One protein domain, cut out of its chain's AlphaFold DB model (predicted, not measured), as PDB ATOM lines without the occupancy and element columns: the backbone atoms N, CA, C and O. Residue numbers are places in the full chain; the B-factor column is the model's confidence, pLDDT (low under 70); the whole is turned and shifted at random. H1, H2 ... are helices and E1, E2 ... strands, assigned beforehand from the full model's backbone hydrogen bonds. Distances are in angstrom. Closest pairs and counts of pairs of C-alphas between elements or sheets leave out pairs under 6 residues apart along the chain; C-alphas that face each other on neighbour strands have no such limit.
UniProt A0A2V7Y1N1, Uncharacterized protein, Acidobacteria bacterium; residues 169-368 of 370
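This is residues 169 to 368 of the 370 residues of an uncharacterized protein of Acidobacteria bacterium (UniProt A0A2V7Y1N1). A twisted sheet of eight strands curls round helix H4, with H2 and H3 on its opposite face; past the E7 and E8 end of the sheet, H5 to H9 form a smaller helical lobe. The 200 printed residues hold nine named helices and eight named strands, in the order H1 E1 H2 H3 E2 E3 E4 E5 E6 H4 E7 H5 H6 H7 H8 H9 E8. The mixed sheet runs E1 E2 E3 E4 E5 E6 E7 E8, and the class is mixed, helices and strands. The whole is compact, with a radius of gyration of the C-alphas of 16.9 A and spans of 53 by 37 by 35 A.

H1 is residues 169 to 173, from C-alpha 169 at (161.404, 161.893, 123.519). E1 is 178 to 181, H2 184 to 199 at 22.0 A, and H3 206 to 209. E2, 211 to 220, bends by 90 degrees at residue 214. E3 is 225 to 232, E4 242 to 250 at 26.0 A, E5 253 to 263 at 30.9 A, and E6 266 to 273. H4 is 282 to 297 at 22.5 A, E7 301 to 304, H5 306 to 309, H6 314 to 319, H7 321 to 328, H8 335 to 346 at 16.9 A, and H9 353 to 359. E8, 364 to 367, ends at (169.242, 168.175, 125.013).

Edge strand E1 is antiparallel to E2, with N 180 and O 218 at 2.8 A. E2 to E6 form a meander, each strand the antiparallel neighbour of the one before; in the hairpin E4 and E5, N 244 and O 260 are 2.8 A apart. E6, H4 and E7 make a strand-helix-strand unit, two parallel strands joined through a helix, with a right-handed crossover; N 267 and O 301 are 2.8 A apart. H1 touches residues 287 to 294 of H4 alone, the closest C-alphas being Leu 172 and Lys 291, 5.1 A. H2 touches H3 with residues 191 to 195 alone, closest C-alphas Arg 195 and Phe 208, 6.0 A. H5 only grazes the sheet; H7 is on it. H6 touches H9 about perpendicular, 85 degrees, closest C-alphas Ile 317 and Leu 356, 6.2 A. H8 touches H9 with residues 337 to 341 alone, closest C-alphas Val 337 and Leu 359, 5.8 A. Every O i to N i+4 pair is within hydrogen-bond range in H1, H2, H4, H6, H7, H8 and H9; H3 and H5 are too short for one.

The C-alphas farthest apart, Gln 185 and Arg 347, are 53.2 A apart. The printed part has no cut and no long link. No printed residue is under 70 in pLDDT.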
ATOM      1  N   VAL A 169     161.313 161.881 124.985       96.31
ATOM      2  CA  VAL A 169     161.404 161.893 123.519       96.31
ATOM      3  C   VAL A 169     160.006 161.873 122.903       96.31
ATOM      4  O   VAL A 169     159.679 162.759 122.117       96.31
ATOM      5  N   ASP A 170     159.150 160.952 123.350       95.56
ATOM      6  CA  ASP A 170     157.796 160.806 122.805       95.56
ATOM      7  C   ASP A 170     156.919 162.005 123.181       95.56
ATOM      8  O   ASP A 170     156.139 162.496 122.368       95.56
ATOM      9  N   ALA A 171     157.069 162.531 124.403       95.50
ATOM     10  CA  ALA A 171     156.340 163.721 124.832       95.50
ATOM     11  C   ALA A 171     156.710 164.959 124.001       95.50
ATOM     12  O   ALA A 171     155.817 165.722 123.632       95.50
ATOM     13  N   LEU A 172     158.002 165.146 123.701       96.50
ATOM     14  CA  LEU A 172     158.506 166.240 122.867       96.50
ATOM     15  C   LEU A 172     158.086 166.082 121.399       96.50
ATOM     16  O   LEU A 172     157.676 167.062 120.782       96.50
ATOM     17  N   ALA A 173     158.110 164.864 120.853       95.62
ATOM     18  CA  ALA A 173     157.675 164.574 119.484       95.62
ATOM     19  C   ALA A 173     156.144 164.585 119.306       95.62
ATOM     20  O   ALA A 173     155.649 164.726 118.190       95.62
ATOM     21  N   GLY A 174     155.387 164.445 120.398       94.50
ATOM     22  CA  GLY A 174     153.929 164.417 120.372       94.50
ATOM     23  C   GLY A 174     153.282 165.719 119.873       94.50
ATOM     24  O   GLY A 174     153.949 166.750 119.729       94.50
ATOM     25  N   PRO A 175     151.959 165.714 119.645       95.69
ATOM     26  CA  PRO A 175     151.241 166.894 119.176       95.69
ATOM     27  C   PRO A 175     151.326 168.060 120.179       95.69
ATOM     28  O   PRO A 175     151.524 167.835 121.385       95.69
ATOM     29  N   PRO A 176     151.181 169.314 119.708       96.94
ATOM     30  CA  PRO A 176     151.097 170.468 120.592       96.94
ATOM     31  C   PRO A 176     149.888 170.359 121.530       96.94
ATOM     32  O   PRO A 176     148.843 169.814 121.181       96.94
ATOM     33  N   MET A 177     150.041 170.890 122.739       97.25
ATOM     34  CA  MET A 177     148.955 171.069 123.698       97.25
ATOM     35  C   MET A 177     148.050 172.219 123.279       97.25
ATOM     36  O   MET A 177     148.513 173.226 122.738       97.25
ATOM     37  N   THR A 178     146.769 172.102 123.614       97.56
ATOM     38  CA  THR A 178     145.833 173.221 123.519       97.56
ATOM     39  C   THR A 178     146.208 174.262 124.566       97.56
ATOM     40  O   THR A 178     146.105 174.003 125.765       97.56
ATOM     41  N   VAL A 179     146.641 175.439 124.114       98.19
ATOM     42  CA  VAL A 179     147.017 176.570 124.970       98.19
ATOM     43  C   VAL A 179     146.000 177.688 124.808       98.19
ATOM     44  O   VAL A 179     145.601 178.029 123.696       98.19
ATOM     45  N   ARG A 180     145.601 178.287 125.926       97.50
ATOM     46  CA  ARG A 180     144.686 179.422 125.975       97.50
ATOM     47  C   ARG A 180     145.277 180.532 126.830       97.50
ATOM     48  O   ARG A 180     145.634 180.298 127.982       97.50
ATOM     49  N   LYS A 181     145.305 181.755 126.298       98.19
ATOM     50  CA  LYS A 181     145.542 182.954 127.110       98.19
ATOM     51  C   LYS A 181     144.325 183.214 127.999       98.19
ATOM     52  O   LYS A 181     143.193 183.223 127.512       98.19
ATOM     53  N   LEU A 182     144.557 183.375 129.296       98.19
ATOM     54  CA  LEU A 182     143.510 183.719 130.253       98.19
ATOM     55  C   LEU A 182     143.167 185.209 130.145       98.19
ATOM     56  O   LEU A 182     144.018 186.026 129.787       98.19
ATOM     57  N   SER A 183     141.922 185.573 130.457       98.19
ATOM     58  CA  SER A 183     141.601 186.979 130.712       98.19
ATOM     59  C   SER A 183     142.372 187.472 131.944       98.19
ATOM     60  O   SER A 183     142.808 186.668 132.770       98.19
ATOM     61  N   ARG A 184     142.511 188.793 132.111       98.06
ATOM     62  CA  ARG A 184     143.182 189.361 133.293       98.06
ATOM     63  C   ARG A 184     142.553 188.864 134.599       98.06
ATOM     64  O   ARG A 184     143.278 188.497 135.511       98.06
ATOM     65  N   GLN A 185     141.223 188.797 134.656       98.12
ATOM     66  CA  GLN A 185     140.496 188.287 135.818       98.12
ATOM     67  C   GLN A 185     140.777 186.796 136.061       98.12
ATOM     68  O   GLN A 185     141.106 186.403 137.174       98.12
ATOM     69  N   GLU A 186     140.707 185.960 135.020       98.00
ATOM     70  CA  GLU A 186     141.009 184.526 135.146       98.00
ATOM     71  C   GLU A 186     142.470 184.271 135.561       98.00
ATOM     72  O   GLU A 186     142.756 183.296 136.266       98.00
ATOM     73  N   GLY A 187     143.394 185.115 135.091       98.25
ATOM     74  CA  GLY A 187     144.809 185.090 135.449       98.25
ATOM     75  C   GLY A 187     145.051 185.506 136.897       98.25
ATOM     76  O   GLY A 187     145.804 184.836 137.600       98.25
ATOM     77  N   GLU A 188     144.364 186.548 137.365       98.06
ATOM     78  CA  GLU A 188     144.386 187.010 138.756       98.06
ATOM     79  C   GLU A 188     143.859 185.930 139.712       98.06
ATOM     80  O   GLU A 188     144.546 185.567 140.663       98.06
ATOM     81  N   GLU A 189     142.722 185.306 139.393       97.38
ATOM     82  CA  GLU A 189     142.174 184.180 140.161       97.38
ATOM     83  C   GLU A 189     143.129 182.973 140.204       97.38
ATOM     84  O   GLU A 189     143.255 182.294 141.227       97.38
ATOM     85  N   ALA A 190     143.807 182.672 139.091       97.94
ATOM     86  CA  ALA A 190     144.782 181.585 139.036       97.94
ATOM     87  C   ALA A 190     146.023 181.882 139.890       97.94
ATOM     88  O   ALA A 190     146.514 180.991 140.587       97.94
ATOM     89  N   LEU A 191     146.513 183.120 139.832       98.06
ATOM     90  CA  LEU A 191     147.701 183.560 140.550       98.06
ATOM     91  C   LEU A 191     147.443 183.646 142.055       98.06
ATOM     92  O   LEU A 191     148.265 183.176 142.837       98.06
ATOM     93  N   ASP A 192     146.281 184.158 142.460       97.75
ATOM     94  CA  ASP A 192     145.856 184.185 143.860       97.75
ATOM     95  C   ASP A 192     145.797 182.778 144.453       97.75
ATOM     96  O   ASP A 192     146.287 182.536 145.557       97.75
ATOM     97  N   LEU A 193     145.247 181.825 143.698       97.88
ATOM     98  CA  LEU A 193     145.204 180.431 144.115       97.88
ATOM     99  C   LEU A 193     146.622 179.861 144.263       97.88
ATOM    100  O   LEU A 193     146.911 179.222 145.273       97.88
ATOM    101  N   ALA A 194     147.514 180.110 143.301       98.19
ATOM    102  CA  ALA A 194     148.895 179.634 143.357       98.19
ATOM    103  C   ALA A 194     149.673 180.226 144.548       98.19
ATOM    104  O   ALA A 194     150.271 179.468 145.314       98.19
ATOM    105  N   ARG A 195     149.596 181.548 144.763       98.19
ATOM    106  CA  ARG A 195     150.183 182.239 145.927       98.19
ATOM    107  C   ARG A 195     149.673 181.640 147.229       98.19
ATOM    108  O   ARG A 195     150.461 181.249 148.084       98.19
ATOM    109  N   ALA A 196     148.360 181.470 147.346       97.56
ATOM    110  CA  ALA A 196     147.756 180.887 148.530       97.56
ATOM    111  C   ALA A 196     148.174 179.423 148.756       97.56
ATOM    112  O   ALA A 196     148.418 178.999 149.887       97.56
ATOM    113  N   ALA A 197     148.282 178.630 147.687       97.00
ATOM    114  CA  ALA A 197     148.708 177.239 147.773       97.00
ATOM    115  C   ALA A 197     150.151 177.110 148.280       97.00
ATOM    116  O   ALA A 197     150.452 176.183 149.032       97.00
ATOM    117  N   LEU A 198     151.028 178.024 147.868       96.69
ATOM    118  CA  LEU A 198     152.413 178.075 148.325       96.69
ATOM    119  C   LEU A 198     152.495 178.594 149.765       96.69
ATOM    120  O   LEU A 198     153.050 177.900 150.616       96.69
ATOM    121  N   ALA A 199     151.853 179.725 150.066       95.81
ATOM    122  CA  ALA A 199     151.900 180.353 151.386       95.81
ATOM    123  C   ALA A 199     151.345 179.433 152.489       95.81
ATOM    124  O   ALA A 199     151.962 179.275 153.536       95.81
ATOM    125  N   THR A 200     150.250 178.705 152.223       94.38
ATOM    126  CA  THR A 200     149.708 177.691 153.158       94.38
ATOM    127  C   THR A 200     150.644 176.502 153.411       94.38
ATOM    128  O   THR A 200     150.337 175.651 154.239       94.38
ATOM    129  N   ARG A 201     151.766 176.403 152.696       92.50
ATOM    130  CA  ARG A 201     152.772 175.342 152.824       92.50
ATOM    131  C   ARG A 201     154.161 175.913 153.108       92.50
ATOM    132  O   ARG A 201     155.144 175.285 152.717       92.50
ATOM    133  N   TYR A 202     154.228 177.089 153.736       92.19
ATOM    134  CA  TYR A 202     155.479 177.762 154.100       92.19
ATOM    135  C   TYR A 202     156.388 178.042 152.899       92.19
ATOM    136  O   TYR A 202     157.603 177.855 152.954       92.19
ATOM    137  N   ARG A 203     155.791 178.414 151.762       93.12
ATOM    138  CA  ARG A 203     156.534 178.719 150.539       93.12
ATOM    139  C   ARG A 203     156.117 180.064 149.981       93.12
ATOM    140  O   ARG A 203     154.937 180.343 149.795       93.12
ATOM    141  N   GLU A 204     157.126 180.831 149.614       95.12
ATOM    142  CA  GLU A 204     157.017 182.022 148.796       95.12
ATOM    143  C   GLU A 204     158.063 181.915 147.681       95.12
ATOM    144  O   GLU A 204     159.177 181.444 147.907       95.12
ATOM    145  N   LEU A 205     157.686 182.286 146.461       95.69
ATOM    146  CA  LEU A 205     158.537 182.164 145.282       95.69
ATOM    147  C   LEU A 205     158.397 183.418 144.430       95.69
ATOM    148  O   LEU A 205     157.281 183.825 144.104       95.69
ATOM    149  N   TYR A 206     159.536 183.969 144.014       96.12
ATOM    150  CA  TYR A 206     159.637 185.243 143.300       96.12
ATOM    151  C   TYR A 206     158.655 185.363 142.124       96.12
ATOM    152  O   TYR A 206     157.907 186.335 142.030       96.12
ATOM    153  N   ASN A 207     158.596 184.345 141.256       96.25
ATOM    154  CA  ASN A 207     157.746 184.366 140.063       96.25
ATOM    155  C   ASN A 207     156.240 184.337 140.379       96.25
ATOM    156  O   ASN A 207     155.441 184.815 139.576       96.25
ATOM    157  N   PHE A 208     155.840 183.807 141.537       97.88
ATOM    158  CA  PHE A 208     154.449 183.833 141.993       97.88
ATOM    159  C   PHE A 208     154.126 185.125 142.748       97.88
ATOM    160  O   PHE A 208     153.051 185.690 142.546       97.88
ATOM    161  N   THR A 209     155.043 185.639 143.573       97.50
ATOM    162  CA  THR A 209     154.880 186.944 144.237       97.50
ATOM    163  C   THR A 209     154.707 188.047 143.193       97.50
ATOM    164  O   THR A 209     153.748 188.813 143.260       97.50
ATOM    165  N   TYR A 210     155.517 188.035 142.133       97.62
ATOM    166  CA  TYR A 210     155.534 189.061 141.084       97.62
ATOM    167  C   TYR A 210     154.880 188.649 139.757       97.62
ATOM    168  O   TYR A 210     155.154 189.242 138.710       97.62
ATOM    169  N   GLY A 211     154.013 187.636 139.787       97.75
ATOM    170  CA  GLY A 211     153.300 187.177 138.599       97.75
ATOM    171  C   GLY A 211     152.402 188.264 137.989       97.75
ATOM    172  O   GLY A 211     151.715 188.989 138.712       97.75
ATOM    173  N   ASP A 212     152.378 188.355 136.660       97.94
ATOM    174  CA  ASP A 212     151.509 189.272 135.917       97.94
ATOM    175  C   ASP A 212     150.202 188.573 135.493       97.94
ATOM    176  O   ASP A 212     150.233 187.714 134.598       97.94
ATOM    177  N   PRO A 213     149.039 188.960 136.059       97.88
ATOM    178  CA  PRO A 213     147.751 188.361 135.719       97.88
ATOM    179  C   PRO A 213     147.345 188.556 134.245       97.88
ATOM    180  O   PRO A 213     146.511 187.807 133.742       97.88
ATOM    181  N   ALA A 214     147.929 189.516 133.520       97.62
ATOM    182  CA  ALA A 214     147.629 189.765 132.108       97.62
ATOM    183  C   ALA A 214     148.391 188.844 131.132       97.62
ATOM    184  O   ALA A 214     148.067 188.793 129.938       97.62
ATOM    185  N   THR A 215     149.401 188.116 131.618       96.19
ATOM    186  CA  THR A 215     150.267 187.249 130.793       96.19
ATOM    187  C   THR A 215     149.987 185.761 130.972       96.19
ATOM    188  O   THR A 215     150.630 184.931 130.332       96.19
ATOM    189  N   VAL A 216     149.017 185.414 131.819       98.50
ATOM    190  CA  VAL A 216     148.772 184.031 132.223       98.50
ATOM    191  C   VAL A 216     148.205 183.210 131.073       98.50
ATOM    192  O   VAL A 216     147.237 183.596 130.409       98.50
ATOM    193  N   ILE A 217     148.778 182.029 130.879       98.31
ATOM    194  CA  ILE A 217     148.263 181.024 129.952       98.31
ATOM    195  C   ILE A 217     147.892 179.749 130.705       98.31
ATOM    196  O   ILE A 217     148.488 179.411 131.725       98.31
ATOM    197  N   SER A 218     146.918 179.026 130.174       98.31
ATOM    198  CA  SER A 218     146.520 177.695 130.621       98.31
ATOM    199  C   SER A 218     146.714 176.716 129.469       98.31
ATOM    200  O   SER A 218     146.317 176.998 128.335       98.31
ATOM    201  N   ALA A 219     147.349 175.583 129.749       98.31
ATOM    202  CA  ALA A 219     147.587 174.511 128.798       98.31
ATOM    203  C   ALA A 219     146.898 173.226 129.265       98.31
ATOM    204  O   ALA A 219     147.118 172.770 130.391       98.31
ATOM    205  N   ASP A 220     146.104 172.619 128.381       97.62
ATOM    206  CA  ASP A 220     145.573 171.272 128.589       97.62
ATOM    207  C   ASP A 220     146.673 170.247 128.293       97.62
ATOM    208  O   ASP A 220     147.066 170.019 127.145       97.62
ATOM    209  N   ALA A 221     147.189 169.635 129.356       96.44
ATOM    210  CA  ALA A 221     148.259 168.655 129.295       96.44
ATOM    211  C   ALA A 221     147.745 167.206 129.249       96.44
ATOM    212  O   ALA A 221     148.552 166.273 129.325       96.44
ATOM    213  N   GLY A 222     146.436 167.010 129.067       94.94
ATOM    214  CA  GLY A 222     145.795 165.709 128.947       94.94
ATOM    215  C   GLY A 222     145.624 164.995 130.285       94.94
ATOM    216  O   GLY A 222     146.218 165.344 131.307       94.94
ATOM    217  N   ARG A 223     144.769 163.966 130.290       95.12
ATOM    218  CA  ARG A 223     144.408 163.195 131.497       95.12
ATOM    219  C   ARG A 223     143.870 164.084 132.636       95.12
ATOM    220  O   ARG A 223     143.966 163.726 133.797       95.12
ATOM    221  N   GLY A 224     143.303 165.257 132.348       95.81
ATOM    222  CA  GLY A 224     142.844 166.198 133.380       95.81
ATOM    223  C   GLY A 224     143.971 166.945 134.101       95.81
ATOM    224  O   GLY A 224     143.734 167.503 135.173       95.81
ATOM    225  N   LEU A 225     145.193 166.932 133.556       97.56
ATOM    226  CA  LEU A 225     146.277 167.822 133.962       97.56
ATOM    227  C   LEU A 225     146.148 169.159 133.218       97.56
ATOM    228  O   LEU A 225     146.166 169.193 131.993       97.56
ATOM    229  N   GLU A 226     146.076 170.251 133.964       98.19
ATOM    230  CA  GLU A 226     146.207 171.620 133.469       98.19
ATOM    231  C   GLU A 226     147.533 172.186 133.987       98.19
ATOM    232  O   GLU A 226     147.841 172.073 135.181       98.19
ATOM    233  N   VAL A 227     148.311 172.798 133.096       98.50
ATOM    234  CA  VAL A 227     149.492 173.585 133.467       98.50
ATOM    235  C   VAL A 227     149.163 175.049 133.231       98.50
ATOM    236  O   VAL A 227     148.922 175.457 132.096       98.50
ATOM    237  N   VAL A 228     149.145 175.836 134.299       98.50
ATOM    238  CA  VAL A 228     149.010 177.292 134.224       98.50
ATOM    239  C   VAL A 228     150.400 177.899 134.329       98.50
ATOM    240  O   VAL A 228     151.153 177.539 135.229       98.50
ATOM    241  N   LEU A 229     150.755 178.784 133.402       98.50
ATOM    242  CA  LEU A 229     152.064 179.429 133.362       98.50
ATOM    243  C   LEU A 229     151.906 180.933 133.577       98.50
ATOM    244  O   LEU A 229     151.168 181.594 132.844       98.50
ATOM    245  N   PHE A 230     152.616 181.455 134.572       98.44
ATOM    246  CA  PHE A 230     152.653 182.872 134.922       98.44
ATOM    247  C   PHE A 230     153.955 183.496 134.413       98.44
ATOM    248  O   PHE A 230     155.023 182.923 134.623       98.44
ATOM    249  N   GLY A 231     153.873 184.650 133.746       97.50
ATOM    250  CA  GLY A 231     155.024 185.526 133.513       97.50
ATOM    251  C   GLY A 231     155.165 186.564 134.627       97.50
ATOM    252  O   GLY A 231     154.315 186.646 135.512       97.50
ATOM    253  N   LEU A 232     156.220 187.374 134.566       97.62
ATOM    254  CA  LEU A 232     156.497 188.452 135.523       97.62
ATOM    255  C   LEU A 232     155.962 189.809 135.050       97.62
ATOM    256  O   LEU A 232     156.036 190.127 133.850       97.62
ATOM    257  N   VAL A 233     155.524 190.636 136.009       97.38
ATOM    258  CA  VAL A 233     155.241 192.061 135.759       97.38
ATOM    259  C   VAL A 233     156.505 192.768 135.258       97.38
ATOM    260  O   VAL A 233     157.604 192.381 135.672       97.38
ATOM    261  N   PRO A 234     156.397 193.758 134.350       96.50
ATOM    262  CA  PRO A 234     157.553 194.356 133.681       96.50
ATOM    263  C   PRO A 234     158.678 194.802 134.622       96.50
ATOM    264  O   PRO A 234     159.842 194.524 134.348       96.50
ATOM    265  N   GLU A 235     158.331 195.409 135.755       96.25
ATOM    266  CA  GLU A 235     159.257 196.015 136.721       96.25
ATOM    267  C   GLU A 235     160.023 194.973 137.551       96.25
ATOM    268  O   GLU A 235     160.997 195.299 138.228       96.25
ATOM    269  N   LYS A 236     159.579 193.712 137.518       96.62
ATOM    270  CA  LYS A 236     160.162 192.587 138.265       96.62
ATOM    271  C   LYS A 236     160.777 191.542 137.335       96.62
ATOM    272  O   LYS A 236     161.153 190.458 137.770       96.62
ATOM    273  N   ARG A 237     160.876 191.826 136.033       96.44
ATOM    274  CA  ARG A 237     161.568 190.940 135.090       96.44
ATOM    275  C   ARG A 237     163.061 190.928 135.387       96.44
ATOM    276  O   ARG A 237     163.653 191.948 135.728       96.44
ATOM    277  N   LEU A 238     163.678 189.762 135.222       94.94
ATOM    278  CA  LEU A 238     165.124 189.654 135.351       94.94
ATOM    279  C   LEU A 238     165.805 190.346 134.154       94.94
ATOM    280  O   LEU A 238     165.262 190.302 133.049       94.94
ATOM    281  N   PRO A 239     167.017 190.906 134.323       95.00
ATOM    282  CA  PRO A 239     167.672 191.679 133.262       95.00
ATOM    283  C   PRO A 239     167.996 190.888 131.986       95.00
ATOM    284  O   PRO A 239     168.073 191.464 130.907       95.00
ATOM    285  N   ILE A 240     168.228 189.575 132.110       95.19
ATOM    286  CA  ILE A 240     168.707 188.717 131.008       95.19
ATOM    287  C   ILE A 240     167.749 187.557 130.719       95.19
ATOM    288  O   ILE A 240     167.521 187.209 129.564       95.19
ATOM    289  N   ARG A 241     167.220 186.914 131.764       95.75
ATOM    290  CA  ARG A 241     166.434 185.678 131.645       95.75
ATOM    291  C   ARG A 241     164.943 185.984 131.704       95.75
ATOM    292  O   ARG A 241     164.510 186.757 132.553       95.75
ATOM    293  N   ALA A 242     164.141 185.324 130.881       96.50
ATOM    294  CA  ALA A 242     162.690 185.395 131.025       96.50
ATOM    295  C   ALA A 242     162.234 184.419 132.121       96.50
ATOM    296  O   ALA A 242     162.473 183.216 132.017       96.50
ATOM    297  N   GLY A 243     161.626 184.943 133.189       96.75
ATOM    298  CA  GLY A 243     161.124 184.155 134.319       96.75
ATOM    299  C   GLY A 243     159.675 183.715 134.124       96.75
ATOM    300  O   GLY A 243     158.829 184.519 133.728       96.75
ATOM    301  N   TYR A 244     159.401 182.448 134.430       97.69
ATOM    302  CA  TYR A 244     158.073 181.855 134.370       97.69
ATOM    303  C   TYR A 244     157.805 180.949 135.571       97.69
ATOM    304  O   TYR A 244     158.672 180.193 136.001       97.69
ATOM    305  N   ALA A 245     156.569 180.950 136.052       97.75
ATOM    306  CA  ALA A 245     156.109 180.080 137.129       97.75
ATOM    307  C   ALA A 245     155.067 179.086 136.590       97.75
ATOM    308  O   ALA A 245     153.942 179.489 136.293       97.75
ATOM    309  N   PRO A 246     155.394 177.795 136.398       98.44
ATOM    310  CA  PRO A 246     154.389 176.773 136.130       98.44
ATOM    311  C   PRO A 246     153.668 176.350 137.412       98.44
ATOM    312  O   PRO A 246     154.285 176.091 138.444       98.44
ATOM    313  N   PHE A 247     152.357 176.177 137.327       98.69
ATOM    314  CA  PHE A 247     151.536 175.630 138.397       98.69
ATOM    315  C   PHE A 247     150.610 174.549 137.853       98.69
ATOM    316  O   PHE A 247     150.002 174.698 136.792       98.69
ATOM    317  N   PHE A 248     150.524 173.437 138.573       98.56
ATOM    318  CA  PHE A 248     149.905 172.214 138.085       98.56
ATOM    319  C   PHE A 248     148.598 171.958 138.815       98.56
ATOM    320  O   PHE A 248     148.570 171.803 140.041       98.56
ATOM    321  N   PHE A 249     147.529 171.816 138.041       98.25
ATOM    322  CA  PHE A 249     146.239 171.366 138.531       98.25
ATOM    323  C   PHE A 249     145.921 169.997 137.956       98.25
ATOM    324  O   PHE A 249     145.954 169.792 136.748       98.25
ATOM    325  N   ARG A 250     145.539 169.057 138.815       97.69
ATOM    326  CA  ARG A 250     144.977 167.776 138.396       97.69
ATOM    327  C   ARG A 250     143.502 167.738 138.764       97.69
ATOM    328  O   ARG A 250     143.166 167.761 139.946       97.69
ATOM    329  N   ASN A 251     142.614 167.702 137.769       97.31
ATOM    330  CA  ASN A 251     141.162 167.767 137.979       97.31
ATOM    331  C   ASN A 251     140.743 168.974 138.854       97.31
ATOM    332  O   ASN A 251     139.842 168.888 139.701       97.31
ATOM    333  N   GLY A 252     141.448 170.096 138.672       97.12
ATOM    334  CA  GLY A 252     141.303 171.329 139.447       97.12
ATOM    335  C   GLY A 252     142.010 171.335 140.809       97.12
ATOM    336  O   GLY A 252     142.020 172.365 141.473       97.12
ATOM    337  N   VAL A 253     142.596 170.227 141.266       97.62
ATOM    338  CA  VAL A 253     143.338 170.163 142.537       97.62
ATOM    339  C   VAL A 253     144.782 170.626 142.317       97.62
ATOM    340  O   VAL A 253     145.441 170.069 141.442       97.62
ATOM    341  N   PRO A 254     145.310 171.584 143.097       97.81
ATOM    342  CA  PRO A 254     146.729 171.944 143.075       97.81
ATOM    343  C   PRO A 254     147.613 170.753 143.431       97.81
ATOM    344  O   PRO A 254     147.557 170.264 144.562       97.81
ATOM    345  N   VAL A 255     148.431 170.293 142.488       97.69
ATOM    346  CA  VAL A 255     149.312 169.131 142.691       97.69
ATOM    347  C   VAL A 255     150.791 169.476 142.682       97.69
ATOM    348  O   VAL A 255     151.584 168.732 143.255       97.69
ATOM    349  N   GLY A 256     151.175 170.609 142.102       97.25
ATOM    350  CA  GLY A 256     152.573 170.998 142.034       97.25
ATOM    351  C   GLY A 256     152.788 172.393 141.484       97.25
ATOM    352  O   GLY A 256     151.848 173.076 141.084       97.25
ATOM    353  N   TYR A 257     154.051 172.782 141.450       98.06
ATOM    354  CA  TYR A 257     154.526 174.081 141.003       98.06
ATOM    355  C   TYR A 257     155.975 173.959 140.520       98.06
ATOM    356  O   TYR A 257     156.607 172.904 140.632       98.06
ATOM    357  N   GLY A 258     156.519 175.041 139.995       96.56
ATOM    358  CA  GLY A 258     157.921 175.135 139.637       96.56
ATOM    359  C   GLY A 258     158.322 176.571 139.366       96.56
ATOM    360  O   GLY A 258     157.506 177.481 139.473       96.56
ATOM    361  N   ASP A 259     159.570 176.722 138.952       95.62
ATOM    362  CA  ASP A 259     160.130 177.953 138.415       95.62
ATOM    363  C   ASP A 259     160.895 177.602 137.153       95.62
ATOM    364  O   ASP A 259     161.492 176.526 137.053       95.62
ATOM    365  N   ALA A 260     160.878 178.509 136.192       96.81
ATOM    366  CA  ALA A 260     161.611 178.352 134.962       96.81
ATOM    367  C   ALA A 260     162.237 179.665 134.518       96.81
ATOM    368  O   ALA A 260     161.620 180.726 134.614       96.81
ATOM    369  N   PHE A 261     163.465 179.576 134.021       97.50
ATOM    370  CA  PHE A 261     164.212 180.727 133.532       97.50
ATOM    371  C   PHE A 261     164.755 180.420 132.141       97.50
ATOM    372  O   PHE A 261     165.582 179.522 131.967       97.50
ATOM    373  N   ALA A 262     164.265 181.164 131.153       97.00
ATOM    374  CA  ALA A 262     164.619 180.985 129.755       97.00
ATOM    375  C   ALA A 262     165.740 181.938 129.336       97.00
ATOM    376  O   ALA A 262     165.718 183.125 129.675       97.00
ATOM    377  N   LEU A 263     166.684 181.426 128.546       96.50
ATOM    378  CA  LEU A 263     167.705 182.211 127.854       96.50
ATOM    379  C   LEU A 263     168.010 181.568 126.497       96.50
ATOM    380  O   LEU A 263     168.667 180.527 126.429       96.50
ATOM    381  N   GLY A 264     167.529 182.186 125.416       94.81
ATOM    382  CA  GLY A 264     167.592 181.590 124.080       94.81
ATOM    383  C   GLY A 264     166.819 180.270 124.024       94.81
ATOM    384  O   GLY A 264     165.663 180.206 124.432       94.81
ATOM    385  N   ASP A 265     167.468 179.202 123.562       94.44
ATOM    386  CA  ASP A 265     166.900 177.850 123.495       94.44
ATOM    387  C   ASP A 265     167.064 177.041 124.798       94.44
ATOM    388  O   ASP A 265     166.662 175.870 124.861       94.44
ATOM    389  N   LYS A 266     167.651 177.648 125.837       97.25
ATOM    390  CA  LYS A 266     167.894 177.025 127.139       97.25
ATOM    391  C   LYS A 266     166.795 177.377 128.128       97.25
ATOM    392  O   LYS A 266     166.366 178.526 128.215       97.25
ATOM    393  N   MET A 267     166.407 176.389 128.922       97.56
ATOM    394  CA  MET A 267     165.455 176.530 130.012       97.56
ATOM    395  C   MET A 267     166.019 175.885 131.275       97.56
ATOM    396  O   MET A 267     166.212 174.668 131.332       97.56
ATOM    397  N   GLU A 268     166.267 176.690 132.301       97.38
ATOM    398  CA  GLU A 268     166.446 176.187 133.661       97.38
ATOM    399  C   GLU A 268     165.071 175.812 134.209       97.38
ATOM    400  O   GLU A 268     164.151 176.622 134.144       97.38
ATOM    401  N   VAL A 269     164.914 174.587 134.708       96.81
ATOM    402  CA  VAL A 269     163.628 174.044 135.149       96.81
ATOM    403  C   VAL A 269     163.732 173.580 136.594       96.81
ATOM    404  O   VAL A 269     164.535 172.712 136.935       96.81
ATOM    405  N   SER A 270     162.853 174.115 137.430       94.38
ATOM    406  CA  SER A 270     162.543 173.596 138.758       94.38
ATOM    407  C   SER A 270     161.146 172.989 138.734       94.38
ATOM    408  O   SER A 270     160.219 173.564 138.167       94.38
ATOM    409  N   PHE A 271     160.982 171.822 139.347       95.06
ATOM    410  CA  PHE A 271     159.729 171.074 139.322       95.06
ATOM    411  C   PHE A 271     159.474 170.430 140.678       95.06
ATOM    412  O   PHE A 271     160.286 169.648 141.167       95.06
ATOM    413  N   ASN A 272     158.319 170.737 141.261       94.44
ATOM    414  CA  ASN A 272     157.928 170.262 142.576       94.44
ATOM    415  C   ASN A 272     156.487 169.756 142.552       94.44
ATOM    416  O   ASN A 272     155.558 170.462 142.169       94.44
ATOM    417  N   ILE A 273     156.293 168.531 143.031       94.94
ATOM    418  CA  ILE A 273     154.975 167.966 143.321       94.94
ATOM    419  C   ILE A 273     154.791 167.976 144.834       94.94
ATOM    420  O   ILE A 273     155.683 167.533 145.573       94.94
ATOM    421  N   PHE A 274     153.643 168.476 145.303       93.56
ATOM    422  CA  PHE A 274     153.353 168.487 146.735       93.56
ATOM    423  C   PHE A 274     153.350 167.049 147.283       93.56
ATOM    424  O   PHE A 274     152.888 166.144 146.580       93.56
ATOM    425  N   PRO A 275     153.816 166.823 148.527       89.75
ATOM    426  CA  PRO A 275     154.029 165.484 149.086       89.75
ATOM    427  C   PRO A 275     152.875 164.496 148.854       89.75
ATOM    428  O   PRO A 275     153.101 163.416 148.305       89.75
ATOM    429  N   ALA A 276     151.634 164.918 149.123       91.44
ATOM    430  CA  ALA A 276     150.426 164.104 148.955       91.44
ATOM    431  C   ALA A 276     150.189 163.560 147.530       91.44
ATOM    432  O   ALA A 276     149.416 162.619 147.360       91.44
ATOM    433  N   PHE A 277     150.829 164.132 146.504       94.75
ATOM    434  CA  PHE A 277     150.643 163.750 145.101       94.75
ATOM    435  C   PHE A 277     151.887 163.133 144.459       94.75
ATOM    436  O   PHE A 277     151.835 162.764 143.288       94.75
ATOM    437  N   ARG A 278     152.995 162.962 145.198       90.00
ATOM    438  CA  ARG A 278     154.246 162.393 144.653       90.00
ATOM    439  C   ARG A 278     154.078 160.962 144.138       90.00
ATOM    440  O   ARG A 278     154.739 160.588 143.172       90.00
ATOM    441  N   ALA A 279     153.163 160.201 144.743       86.38
ATOM    442  CA  ALA A 279     152.761 158.862 144.304       86.38
ATOM    443  C   ALA A 279     151.838 158.859 143.065       86.38
ATOM    444  O   ALA A 279     151.443 157.793 142.601       86.38
ATOM    445  N   GLY A 280     151.456 160.037 142.563       89.75
ATOM    446  CA  GLY A 280     150.719 160.207 141.318       89.75
ATOM    447  C   GLY A 280     151.634 160.207 140.090       89.75
ATOM    448  O   GLY A 280     152.725 159.641 140.077       89.75
ATOM    449  N   GLU A 281     151.195 160.896 139.041       94.88
ATOM    450  CA  GLU A 281     151.835 160.875 137.718       94.88
ATOM    451  C   GLU A 281     152.983 161.905 137.596       94.88
ATOM    452  O   GLU A 281     153.042 162.677 136.642       94.88
ATOM    453  N   SER A 282     153.908 161.952 138.565       95.25
ATOM    454  CA  SER A 282     154.963 162.986 138.638       95.25
ATOM    455  C   SER A 282     155.836 163.056 137.374       95.25
ATOM    456  O   SER A 282     156.130 164.141 136.877       95.25
ATOM    457  N   ALA A 283     156.225 161.899 136.822       95.88
ATOM    458  CA  ALA A 283     157.021 161.830 135.594       95.88
ATOM    459  C   ALA A 283     156.251 162.361 134.376       95.88
ATOM    460  O   ALA A 283     156.825 163.083 133.566       95.88
ATOM    461  N   TRP A 284     154.954 162.051 134.277       96.38
ATOM    462  CA  TRP A 284     154.076 162.585 133.234       96.38
ATOM    463  C   TRP A 284     153.963 164.106 133.343       96.38
ATOM    464  O   TRP A 284     154.222 164.803 132.369       96.38
ATOM    465  N   CYS A 285     153.661 164.641 134.533       97.62
ATOM    466  CA  CYS A 285     153.588 166.090 134.743       97.62
ATOM    467  C   CYS A 285     154.870 166.796 134.282       97.62
ATOM    468  O   CYS A 285     154.805 167.810 133.587       97.62
ATOM    469  N   PHE A 286     156.030 166.224 134.616       97.75
ATOM    470  CA  PHE A 286     157.318 166.770 134.218       97.75
ATOM    471  C   PHE A 286     157.535 166.737 132.697       97.75
ATOM    472  O   PHE A 286     157.932 167.746 132.124       97.75
ATOM    473  N   THR A 287     157.231 165.638 131.996       97.56
ATOM    474  CA  THR A 287     157.411 165.603 130.530       97.56
ATOM    475  C   THR A 287     156.453 166.525 129.791       97.56
ATOM    476  O   THR A 287     156.851 167.157 128.811       97.56
ATOM    477  N   ARG A 288     155.213 166.666 130.278       98.06
ATOM    478  CA  ARG A 288     154.263 167.647 129.738       98.06
ATOM    479  C   ARG A 288     154.745 169.078 129.953       98.06
ATOM    480  O   ARG A 288     154.605 169.885 129.041       98.06
ATOM    481  N   LEU A 289     155.388 169.376 131.084       98.31
ATOM    482  CA  LEU A 289     156.025 170.674 131.305       98.31
ATOM    483  C   LEU A 289     157.109 170.964 130.255       98.31
ATOM    484  O   LEU A 289     157.088 172.024 129.633       98.31
ATOM    485  N   LEU A 290     158.021 170.017 130.008       98.31
ATOM    486  CA  LEU A 290     159.086 170.205 129.015       98.31
ATOM    487  C   LEU A 290     158.523 170.392 127.598       98.31
ATOM    488  O   LEU A 290     158.992 171.257 126.860       98.31
ATOM    489  N   LYS A 291     157.479 169.633 127.236       98.00
ATOM    490  CA  LYS A 291     156.755 169.822 125.970       98.00
ATOM    491  C   LYS A 291     156.141 171.218 125.875       98.00
ATOM    492  O   LYS A 291     156.211 171.828 124.813       98.00
ATOM    493  N   LEU A 292     155.574 171.738 126.964       98.25
ATOM    494  CA  LEU A 292     154.985 173.079 126.975       98.25
ATOM    495  C   LEU A 292     156.055 174.140 126.719       98.25
ATOM    496  O   LEU A 292     155.857 175.020 125.889       98.25
ATOM    497  N   TYR A 293     157.213 174.023 127.366       98.12
ATOM    498  CA  TYR A 293     158.333 174.936 127.140       98.12
ATOM    499  C   TYR A 293     158.889 174.865 125.722       98.12
ATOM    500  O   TYR A 293     159.121 175.906 125.112       98.12
ATOM    501  N   GLN A 294     159.034 173.664 125.159       97.62
ATOM    502  CA  GLN A 294     159.415 173.516 123.756       97.62
ATOM    503  C   GLN A 294     158.394 174.190 122.829       97.62
ATOM    504  O   GLN A 294     158.776 174.922 121.923       97.62
ATOM    505  N   GLN A 295     157.099 173.965 123.062       97.25
ATOM    506  CA  GLN A 295     156.029 174.510 122.229       97.25
ATOM    507  C   GLN A 295     155.947 176.040 122.288       97.25
ATOM    508  O   GLN A 295     155.699 176.667 121.264       97.25
ATOM    509  N   LEU A 296     156.110 176.636 123.471       96.75
ATOM    510  CA  LEU A 296     155.943 178.079 123.662       96.75
ATOM    511  C   LEU A 296     157.202 178.880 123.345       96.75
ATOM    512  O   LEU A 296     157.105 179.992 122.837       96.75
ATOM    513  N   PHE A 297     158.368 178.335 123.685       95.81
ATOM    514  CA  PHE A 297     159.627 179.080 123.692       95.81
ATOM    515  C   PHE A 297     160.673 178.491 122.747       95.81
ATOM    516  O   PHE A 297     161.778 179.016 122.657       95.81
ATOM    517  N   GLY A 298     160.373 177.378 122.071       95.88
ATOM    518  CA  GLY A 298     161.345 176.681 121.231       95.88
ATOM    519  C   GLY A 298     162.498 176.064 122.024       95.88
ATOM    520  O   GLY A 298     163.533 175.758 121.438       95.88
ATOM    521  N   SER A 299     162.356 175.887 123.344       97.06
ATOM    522  CA  SER A 299     163.434 175.374 124.193       97.06
ATOM    523  C   SER A 299     163.864 173.967 123.774       97.06
ATOM    524  O   SER A 299     163.041 173.055 123.644       97.06
ATOM    525  N   ARG A 300     165.175 173.786 123.602       96.62
ATOM    526  CA  ARG A 300     165.809 172.514 123.220       96.62
ATOM    527  C   ARG A 300     166.748 171.987 124.292       96.62
ATOM    528  O   ARG A 300     167.044 170.795 124.304       96.62
ATOM    529  N   VAL A 301     167.207 172.848 125.191       98.00
ATOM    530  CA  VAL A 301     168.144 172.493 126.252       98.00
ATOM    531  C   VAL A 301     167.477 172.740 127.596       98.00
ATOM    532  O   VAL A 301     167.123 173.867 127.919       98.00
ATOM    533  N   PHE A 302     167.326 171.689 128.392       98.38
ATOM    534  CA  PHE A 302     166.732 171.763 129.722       98.38
ATOM    535  C   PHE A 302     167.794 171.505 130.780       98.38
ATOM    536  O   PHE A 302     168.546 170.530 130.688       98.38
ATOM    537  N   LEU A 303     167.850 172.372 131.782       98.06
ATOM    538  CA  LEU A 303     168.837 172.356 132.855       98.06
ATOM    539  C   LEU A 303     168.128 172.195 134.195       98.06
ATOM    540  O   LEU A 303     167.131 172.863 134.452       98.06
ATOM    541  N   ILE A 304     168.661 171.334 135.052       97.88
ATOM    542  CA  ILE A 304     168.228 171.189 136.441       97.88
ATOM    543  C   ILE A 304     169.355 171.696 137.330       97.88
ATOM    544  O   ILE A 304     170.478 171.177 137.272       97.88
ATOM    545  N   ASP A 305     169.049 172.712 138.136       95.31
ATOM    546  CA  ASP A 305     170.002 173.290 139.076       95.31
ATOM    547  C   ASP A 305     170.415 172.290 140.171       95.31
ATOM    548  O   ASP A 305     169.676 171.376 140.544       95.31
ATOM    549  N   ARG A 306     171.621 172.489 140.710       96.44
ATOM    550  CA  ARG A 306     172.229 171.651 141.749       96.44
ATOM    551  C   ARG A 306     171.390 171.582 143.023       96.44
ATOM    552  O   ARG A 306     171.316 170.519 143.641       96.44
ATOM    553  N   TYR A 307     170.724 172.669 143.405       94.12
ATOM    554  CA  TYR A 307     169.838 172.686 144.565       94.12
ATOM    555  C   TYR A 307     168.655 171.722 144.387       94.12
ATOM    556  O   TYR A 307     168.305 170.985 145.308       94.12
ATOM    557  N   GLN A 308     168.087 171.640 143.176       93.25
ATOM    558  CA  GLN A 308     166.947 170.760 142.866       93.25
ATOM    559  C   GLN A 308     167.303 169.263 142.917       93.25
ATOM    560  O   GLN A 308     166.416 168.414 142.985       93.25
ATOM    561  N   ILE A 309     168.594 168.919 142.883       94.38
ATOM    562  CA  ILE A 309     169.094 167.535 142.930       94.38
ATOM    563  C   ILE A 309     169.842 167.194 144.225       94.38
ATOM    564  O   ILE A 309     170.250 166.040 144.377       94.38
ATOM    565  N   GLY A 310     169.991 168.148 145.154       93.69
ATOM    566  CA  GLY A 310     170.461 167.874 146.516       93.69
ATOM    567  C   GLY A 310     171.560 168.772 147.084       93.69
ATOM    568  O   GLY A 310     171.936 168.578 148.240       93.69
ATOM    569  N   LEU A 311     172.107 169.736 146.335       95.00
ATOM    570  CA  LEU A 311     173.149 170.621 146.865       95.00
ATOM    571  C   LEU A 311     172.541 171.593 147.882       95.00
ATOM    572  O   LEU A 311     171.818 172.506 147.501       95.00
ATOM    573  N   GLY A 312     172.828 171.382 149.169       93.12
ATOM    574  CA  GLY A 312     172.224 172.161 150.256       93.12
ATOM    575  C   GLY A 312     170.730 171.882 150.465       93.12
ATOM    576  O   GLY A 312     170.060 172.658 151.133       93.12
ATOM    577  N   ASN A 313     170.202 170.795 149.888       92.75
ATOM    578  CA  ASN A 313     168.783 170.454 149.931       92.75
ATOM    579  C   ASN A 313     168.590 168.989 150.347       92.75
ATOM    580  O   ASN A 313     168.593 168.078 149.513       92.75
ATOM    581  N   ASP A 314     168.403 168.758 151.646       91.38
ATOM    582  CA  ASP A 314     168.213 167.409 152.182       91.38
ATOM    583  C   ASP A 314     166.883 166.769 151.742       91.38
ATOM    584  O   ASP A 314     166.814 165.547 151.608       91.38
ATOM    585  N   GLU A 315     165.855 167.560 151.408       87.50
ATOM    586  CA  GLU A 315     164.589 167.052 150.852       87.50
ATOM    587  C   GLU A 315     164.812 166.401 149.471       87.50
ATOM    588  O   GLU A 315     164.326 165.296 149.184       87.50
ATOM    589  N   ALA A 316     165.613 167.040 148.614       90.81
ATOM    590  CA  ALA A 316     165.993 166.496 147.311       90.81
ATOM    591  C   ALA A 316     166.875 165.236 147.442       90.81
ATOM    592  O   ALA A 316     166.715 164.278 146.675       90.81
ATOM    593  N   ILE A 317     167.754 165.184 148.451       93.75
ATOM    594  CA  ILE A 317     168.541 163.982 148.773       93.75
ATOM    595  C   ILE A 317     167.627 162.840 149.236       93.75
ATOM    596  O   ILE A 317     167.725 161.724 148.716       93.75
ATOM    597  N   ALA A 318     166.710 163.102 150.171       90.31
ATOM    598  CA  ALA A 318     165.805 162.101 150.730       90.31
ATOM    599  C   ALA A 318     164.878 161.497 149.660       90.31
ATOM    600  O   ALA A 318     164.689 160.274 149.611       90.31
ATOM    601  N   SER A 319     164.361 162.343 148.763       87.31
ATOM    602  CA  SER A 319     163.508 161.936 147.639       87.31
ATOM    603  C   SER A 319     164.264 161.226 146.508       87.31
ATOM    604  O   SER A 319     163.645 160.547 145.687       87.31
ATOM    605  N   GLY A 320     165.598 161.329 146.464       91.44
ATOM    606  CA  GLY A 320     166.413 160.763 145.390       91.44
ATOM    607  C   GLY A 320     166.232 161.490 144.055       91.44
ATOM    608  O   GLY A 320     166.285 160.847 143.002       91.44
ATOM    609  N   ALA A 321     166.028 162.811 144.092       93.75
ATOM    610  CA  ALA A 321     165.745 163.656 142.929       93.75
ATOM    611  C   ALA A 321     166.759 163.474 141.784       93.75
ATOM    612  O   ALA A 321     166.364 163.345 140.625       93.75
ATOM    613  N   PHE A 322     168.054 163.339 142.095       96.62
ATOM    614  CA  PHE A 322     169.089 163.026 141.101       96.62
ATOM    615  C   PHE A 322     168.716 161.820 140.218       96.62
ATOM    616  O   PHE A 322     168.772 161.876 138.987       96.62
ATOM    617  N   TRP A 323     168.281 160.719 140.839       95.44
ATOM    618  CA  TRP A 323     167.932 159.495 140.121       95.44
ATOM    619  C   TRP A 323     166.624 159.612 139.347       95.44
ATOM    620  O   TRP A 323     166.473 158.928 138.335       95.44
ATOM    621  N   PHE A 324     165.695 160.465 139.787       94.69
ATOM    622  CA  PHE A 324     164.505 160.794 139.008       94.69
ATOM    623  C   PHE A 324     164.914 161.393 137.656       94.69
ATOM    624  O   PHE A 324     164.634 160.789 136.619       94.69
ATOM    625  N   TYR A 325     165.684 162.484 137.651       96.62
ATOM    626  CA  TYR A 325     166.114 163.136 136.408       96.62
ATOM    627  C   TYR A 325     167.033 162.246 135.558       96.62
ATOM    628  O   TYR A 325     166.859 162.161 134.338       96.62
ATOM    629  N   ARG A 326     167.961 161.501 136.181       96.31
ATOM    630  CA  ARG A 326     168.859 160.575 135.463       96.31
ATOM    631  C   ARG A 326     168.082 159.523 134.670       96.31
ATOM    632  O   ARG A 326     168.390 159.296 133.495       96.31
ATOM    633  N   LYS A 327     167.052 158.925 135.285       94.88
ATOM    634  CA  LYS A 327     166.163 157.933 134.652       94.88
ATOM    635  C   LYS A 327     165.265 158.539 133.576       94.88
ATOM    636  O   LYS A 327     164.850 157.814 132.679       94.88
ATOM    637  N   MET A 328     164.978 159.837 133.651       94.94
ATOM    638  CA  MET A 328     164.235 160.562 132.617       94.94
ATOM    639  C   MET A 328     165.094 160.921 131.397       94.94
ATOM    640  O   MET A 328     164.553 161.296 130.367       94.94
ATOM    641  N   GLY A 329     166.421 160.779 131.480       95.75
ATOM    642  CA  GLY A 329     167.326 161.033 130.355       95.75
ATOM    643  C   GLY A 329     168.321 162.167 130.582       95.75
ATOM    644  O   GLY A 329     169.223 162.335 129.765       95.75
ATOM    645  N   PHE A 330     168.234 162.890 131.700       97.69
ATOM    646  CA  PHE A 330     169.192 163.945 132.028       97.69
ATOM    647  C   PHE A 330     170.563 163.361 132.378       97.69
ATOM    648  O   PHE A 330     170.667 162.235 132.880       97.69
ATOM    649  N   ARG A 331     171.627 164.121 132.129       97.94
ATOM    650  CA  ARG A 331     173.013 163.744 132.439       97.94
ATOM    651  C   ARG A 331     173.703 164.854 133.230       97.94
ATOM    652  O   ARG A 331     173.415 166.014 132.960       97.94
ATOM    653  N   PRO A 332     174.593 164.546 134.184       98.06
ATOM    654  CA  PRO A 332     175.470 165.545 134.781       98.06
ATOM    655  C   PRO A 332     176.299 166.255 133.707       98.06
ATOM    656  O   PRO A 332     176.761 165.630 132.751       98.06
ATOM    657  N   THR A 333     176.482 167.558 133.876       97.25
ATOM    658  CA  THR A 333     177.351 168.389 133.031       97.25
ATOM    659  C   THR A 333     178.838 168.155 133.323       97.25
ATOM    660  O   THR A 333     179.659 168.241 132.413       97.25
ATOM    661  N   ASP A 334     179.194 167.784 134.558       97.75
ATOM    662  CA  ASP A 334     180.556 167.408 134.948       97.75
ATOM    663  C   ASP A 334     180.849 165.926 134.637       97.75
ATOM    664  O   ASP A 334     180.154 165.007 135.088       97.75
ATOM    665  N   GLN A 335     181.939 165.673 133.905       97.25
ATOM    666  CA  GLN A 335     182.347 164.321 133.516       97.25
ATOM    667  C   GLN A 335     182.729 163.414 134.695       97.25
ATOM    668  O   GLN A 335     182.498 162.204 134.630       97.25
ATOM    669  N   LYS A 336     183.340 163.944 135.762       97.56
ATOM    670  CA  LYS A 336     183.687 163.170 136.966       97.56
ATOM    671  C   LYS A 336     182.415 162.692 137.660       97.56
ATOM    672  O   LYS A 336     182.331 161.521 138.040       97.56
ATOM    673  N   VAL A 337     181.407 163.560 137.748       97.44
ATOM    674  CA  VAL A 337     180.099 163.214 138.321       97.44
ATOM    675  C   VAL A 337     179.349 162.211 137.440       97.44
ATOM    676  O   VAL A 337     178.796 161.245 137.957       97.44
ATOM    677  N   GLU A 338     179.397 162.345 136.114       98.00
ATOM    678  CA  GLU A 338     178.805 161.353 135.201       98.00
ATOM    679  C   GLU A 338     179.472 159.970 135.329       98.00
ATOM    680  O   GLU A 338     178.788 158.942 135.364       98.00
ATOM    681  N   ARG A 339     180.804 159.902 135.478       97.69
ATOM    682  CA  ARG A 339     181.503 158.627 135.747       97.69
ATOM    683  C   ARG A 339     181.046 158.005 137.068       97.69
ATOM    684  O   ARG A 339     180.838 156.788 137.124       97.69
ATOM    685  N   LEU A 340     180.867 158.821 138.110       97.12
ATOM    686  CA  LEU A 340     180.333 158.380 139.399       97.12
ATOM    687  C   LEU A 340     178.906 157.842 139.253       97.12
ATOM    688  O   LEU A 340     178.633 156.728 139.702       97.12
ATOM    689  N   ALA A 341     178.029 158.578 138.569       97.00
ATOM    690  CA  ALA A 341     176.647 158.182 138.323       97.00
ATOM    691  C   ALA A 341     176.575 156.824 137.612       97.00
ATOM    692  O   ALA A 341     175.901 155.914 138.086       97.00
ATOM    693  N   ARG A 342     177.350 156.621 136.537       96.62
ATOM    694  CA  ARG A 342     177.410 155.328 135.831       96.62
ATOM    695  C   ARG A 342     177.894 154.184 136.717       96.62
ATOM    696  O   ARG A 342     177.423 153.055 136.584       96.62
ATOM    697  N   ARG A 343     178.863 154.443 137.602       95.44
ATOM    698  CA  ARG A 343     179.346 153.436 138.557       95.44
ATOM    699  C   ARG A 343     178.251 153.053 139.548       95.44
ATOM    700  O   ARG A 343     178.101 151.868 139.824       95.44
ATOM    701  N   GLU A 344     177.499 154.027 140.048       95.88
ATOM    702  CA  GLU A 344     176.372 153.787 140.950       95.88
ATOM    703  C   GLU A 344     175.221 153.041 140.265       95.88
ATOM    704  O   GLU A 344     174.702 152.085 140.837       95.88
ATOM    705  N   GLU A 345     174.880 153.377 139.016       93.75
ATOM    706  CA  GLU A 345     173.837 152.673 138.247       93.75
ATOM    707  C   GLU A 345     174.113 151.170 138.133       93.75
ATOM    708  O   GLU A 345     173.208 150.350 138.303       93.75
ATOM    709  N   ARG A 346     175.379 150.789 137.912       93.50
ATOM    710  CA  ARG A 346     175.786 149.378 137.819       93.50
ATOM    711  C   ARG A 346     175.599 148.604 139.121       93.50
ATOM    712  O   ARG A 346     175.452 147.388 139.074       93.50
ATOM    713  N   ARG A 347     175.578 149.278 140.277       89.81
ATOM    714  CA  ARG A 347     175.439 148.624 141.588       89.81
ATOM    715  C   ARG A 347     174.019 148.113 141.860       89.81
ATOM    716  O   ARG A 347     173.856 147.361 142.813       89.81
ATOM    717  N   ARG A 348     173.010 148.521 141.069       82.19
ATOM    718  CA  ARG A 348     171.591 148.107 141.186       82.19
ATOM    719  C   ARG A 348     171.018 148.174 142.618       82.19
ATOM    720  O   ARG A 348     170.107 147.430 142.963       82.19
ATOM    721  N   ARG A 349     171.524 149.092 143.446       86.69
ATOM    722  CA  ARG A 349     171.075 149.349 144.826       86.69
ATOM    723  C   ARG A 349     170.904 150.846 145.062       86.69
ATOM    724  O   ARG A 349     171.427 151.654 144.299       86.69
ATOM    725  N   ARG A 350     170.179 151.219 146.120       89.19
ATOM    726  CA  ARG A 350     169.977 152.627 146.496       89.19
ATOM    727  C   ARG A 350     171.318 153.270 146.873       89.19
ATOM    728  O   ARG A 350     172.047 152.723 147.699       89.19
ATOM    729  N   SER A 351     171.632 154.421 146.278       93.50
ATOM    730  CA  SER A 351     172.804 155.217 146.663       93.50
ATOM    731  C   SER A 351     172.631 155.800 148.064       93.50
ATOM    732  O   SER A 351     171.522 156.158 148.463       93.50
ATOM    733  N   SER A 352     173.737 155.910 148.799       94.81
ATOM    734  CA  SER A 352     173.751 156.551 150.117       94.81
ATOM    735  C   SER A 352     173.515 158.063 150.011       94.81
ATOM    736  O   SER A 352     173.790 158.660 148.968       94.81
ATOM    737  N   ALA A 353     173.080 158.701 151.102       95.50
ATOM    738  CA  ALA A 353     172.939 160.160 151.159       95.50
ATOM    739  C   ALA A 353     174.263 160.883 150.848       95.50
ATOM    740  O   ALA A 353     174.271 161.838 150.078       95.50
ATOM    741  N   ALA A 354     175.393 160.383 151.363       96.19
ATOM    742  CA  ALA A 354     176.719 160.927 151.058       96.19
ATOM    743  C   ALA A 354     177.025 160.872 149.553       96.19
ATOM    744  O   ALA A 354     177.457 161.856 148.960       96.19
ATOM    745  N   THR A 355     176.723 159.745 148.903       96.12
ATOM    746  CA  THR A 355     176.891 159.605 147.452       96.12
ATOM    747  C   THR A 355     175.969 160.540 146.671       96.12
ATOM    748  O   THR A 355     176.399 161.121 145.682       96.12
ATOM    749  N   LEU A 356     174.716 160.705 147.100       96.62
ATOM    750  CA  LEU A 356     173.781 161.633 146.463       96.62
ATOM    751  C   LEU A 356     174.256 163.089 146.575       96.62
ATOM    752  O   LEU A 356     174.152 163.823 145.598       96.62
ATOM    753  N   ARG A 357     174.850 163.486 147.709       97.06
ATOM    754  CA  ARG A 357     175.449 164.822 147.874       97.06
ATOM    755  C   ARG A 357     176.630 165.047 146.933       97.06
ATOM    756  O   ARG A 357     176.745 166.124 146.359       97.06
ATOM    757  N   GLU A 358     177.462 164.030 146.713       97.06
ATOM    758  CA  GLU A 358     178.528 164.088 145.702       97.06
ATOM    759  C   GLU A 358     177.965 164.203 144.278       97.06
ATOM    760  O   GLU A 358     178.441 165.009 143.481       97.06
ATOM    761  N   LEU A 359     176.913 163.441 143.962       97.06
ATOM    762  CA  LEU A 359     176.235 163.507 142.665       97.06
ATOM    763  C   LEU A 359     175.573 164.874 142.413       97.06
ATOM    764  O   LEU A 359     175.559 165.347 141.279       97.06
ATOM    765  N   ALA A 360     175.077 165.535 143.460       96.88
ATOM    766  CA  ALA A 360     174.423 166.839 143.373       96.88
ATOM    767  C   ALA A 360     175.382 168.015 143.099       96.88
ATOM    768  O   ALA A 360     174.931 169.129 142.834       96.88
ATOM    769  N   ARG A 361     176.706 167.800 143.117       96.56
ATOM    770  CA  ARG A 361     177.702 168.853 142.833       96.56
ATOM    771  C   ARG A 361     177.686 169.346 141.383       96.56
ATOM    772  O   ARG A 361     178.208 170.426 141.112       96.56
ATOM    773  N   SER A 362     177.073 168.597 140.467       96.94
ATOM    774  CA  SER A 362     176.944 168.949 139.050       96.94
ATOM    775  C   SER A 362     175.489 169.173 138.673       96.94
ATOM    776  O   SER A 362     174.670 168.283 138.870       96.94
ATOM    777  N   ALA A 363     175.192 170.289 138.003       97.00
ATOM    778  CA  ALA A 363     173.901 170.479 137.345       97.00
ATOM    779  C   ALA A 363     173.651 169.361 136.320       97.00
ATOM    780  O   ALA A 363     174.607 168.781 135.778       97.00
ATOM    781  N   MET A 364     172.380 169.079 136.039       98.19
ATOM    782  CA  MET A 364     171.991 168.085 135.041       98.19
ATOM    783  C   MET A 364     171.407 168.747 133.796       98.19
ATOM    784  O   MET A 364     170.696 169.739 133.892       98.19
ATOM    785  N   ILE A 365     171.683 168.171 132.631       98.19
ATOM    786  CA  ILE A 365     171.260 168.679 131.328       98.19
ATOM    787  C   ILE A 365     170.538 167.595 130.524       98.19
ATOM    788  O   ILE A 365     170.911 166.419 130.553       98.19
ATOM    789  N   TYR A 366     169.512 168.001 129.785       98.19
ATOM    790  CA  TYR A 366     168.890 167.231 128.714       98.19
ATOM    791  C   TYR A 366     168.858 168.084 127.449       98.19
ATOM    792  O   TYR A 366     168.452 169.243 127.492       98.19
ATOM    793  N   VAL A 367     169.263 167.506 126.318       97.25
ATOM    794  CA  VAL A 367     169.242 168.175 125.013       97.25
ATOM    795  C   VAL A 367     168.284 167.420 124.100       97.25
ATOM    796  O   VAL A 367     168.507 166.249 123.787       97.25
ATOM    797  N   ALA A 368     167.211 168.089 123.688       92.69
ATOM    798  CA  ALA A 368     166.258 167.579 122.722       92.69
ATOM    799  C   ALA A 368     166.928 167.474 121.346       92.69
ATOM    800  O   ALA A 368     167.398 168.465 120.775       92.69
TER     801      ALA A 368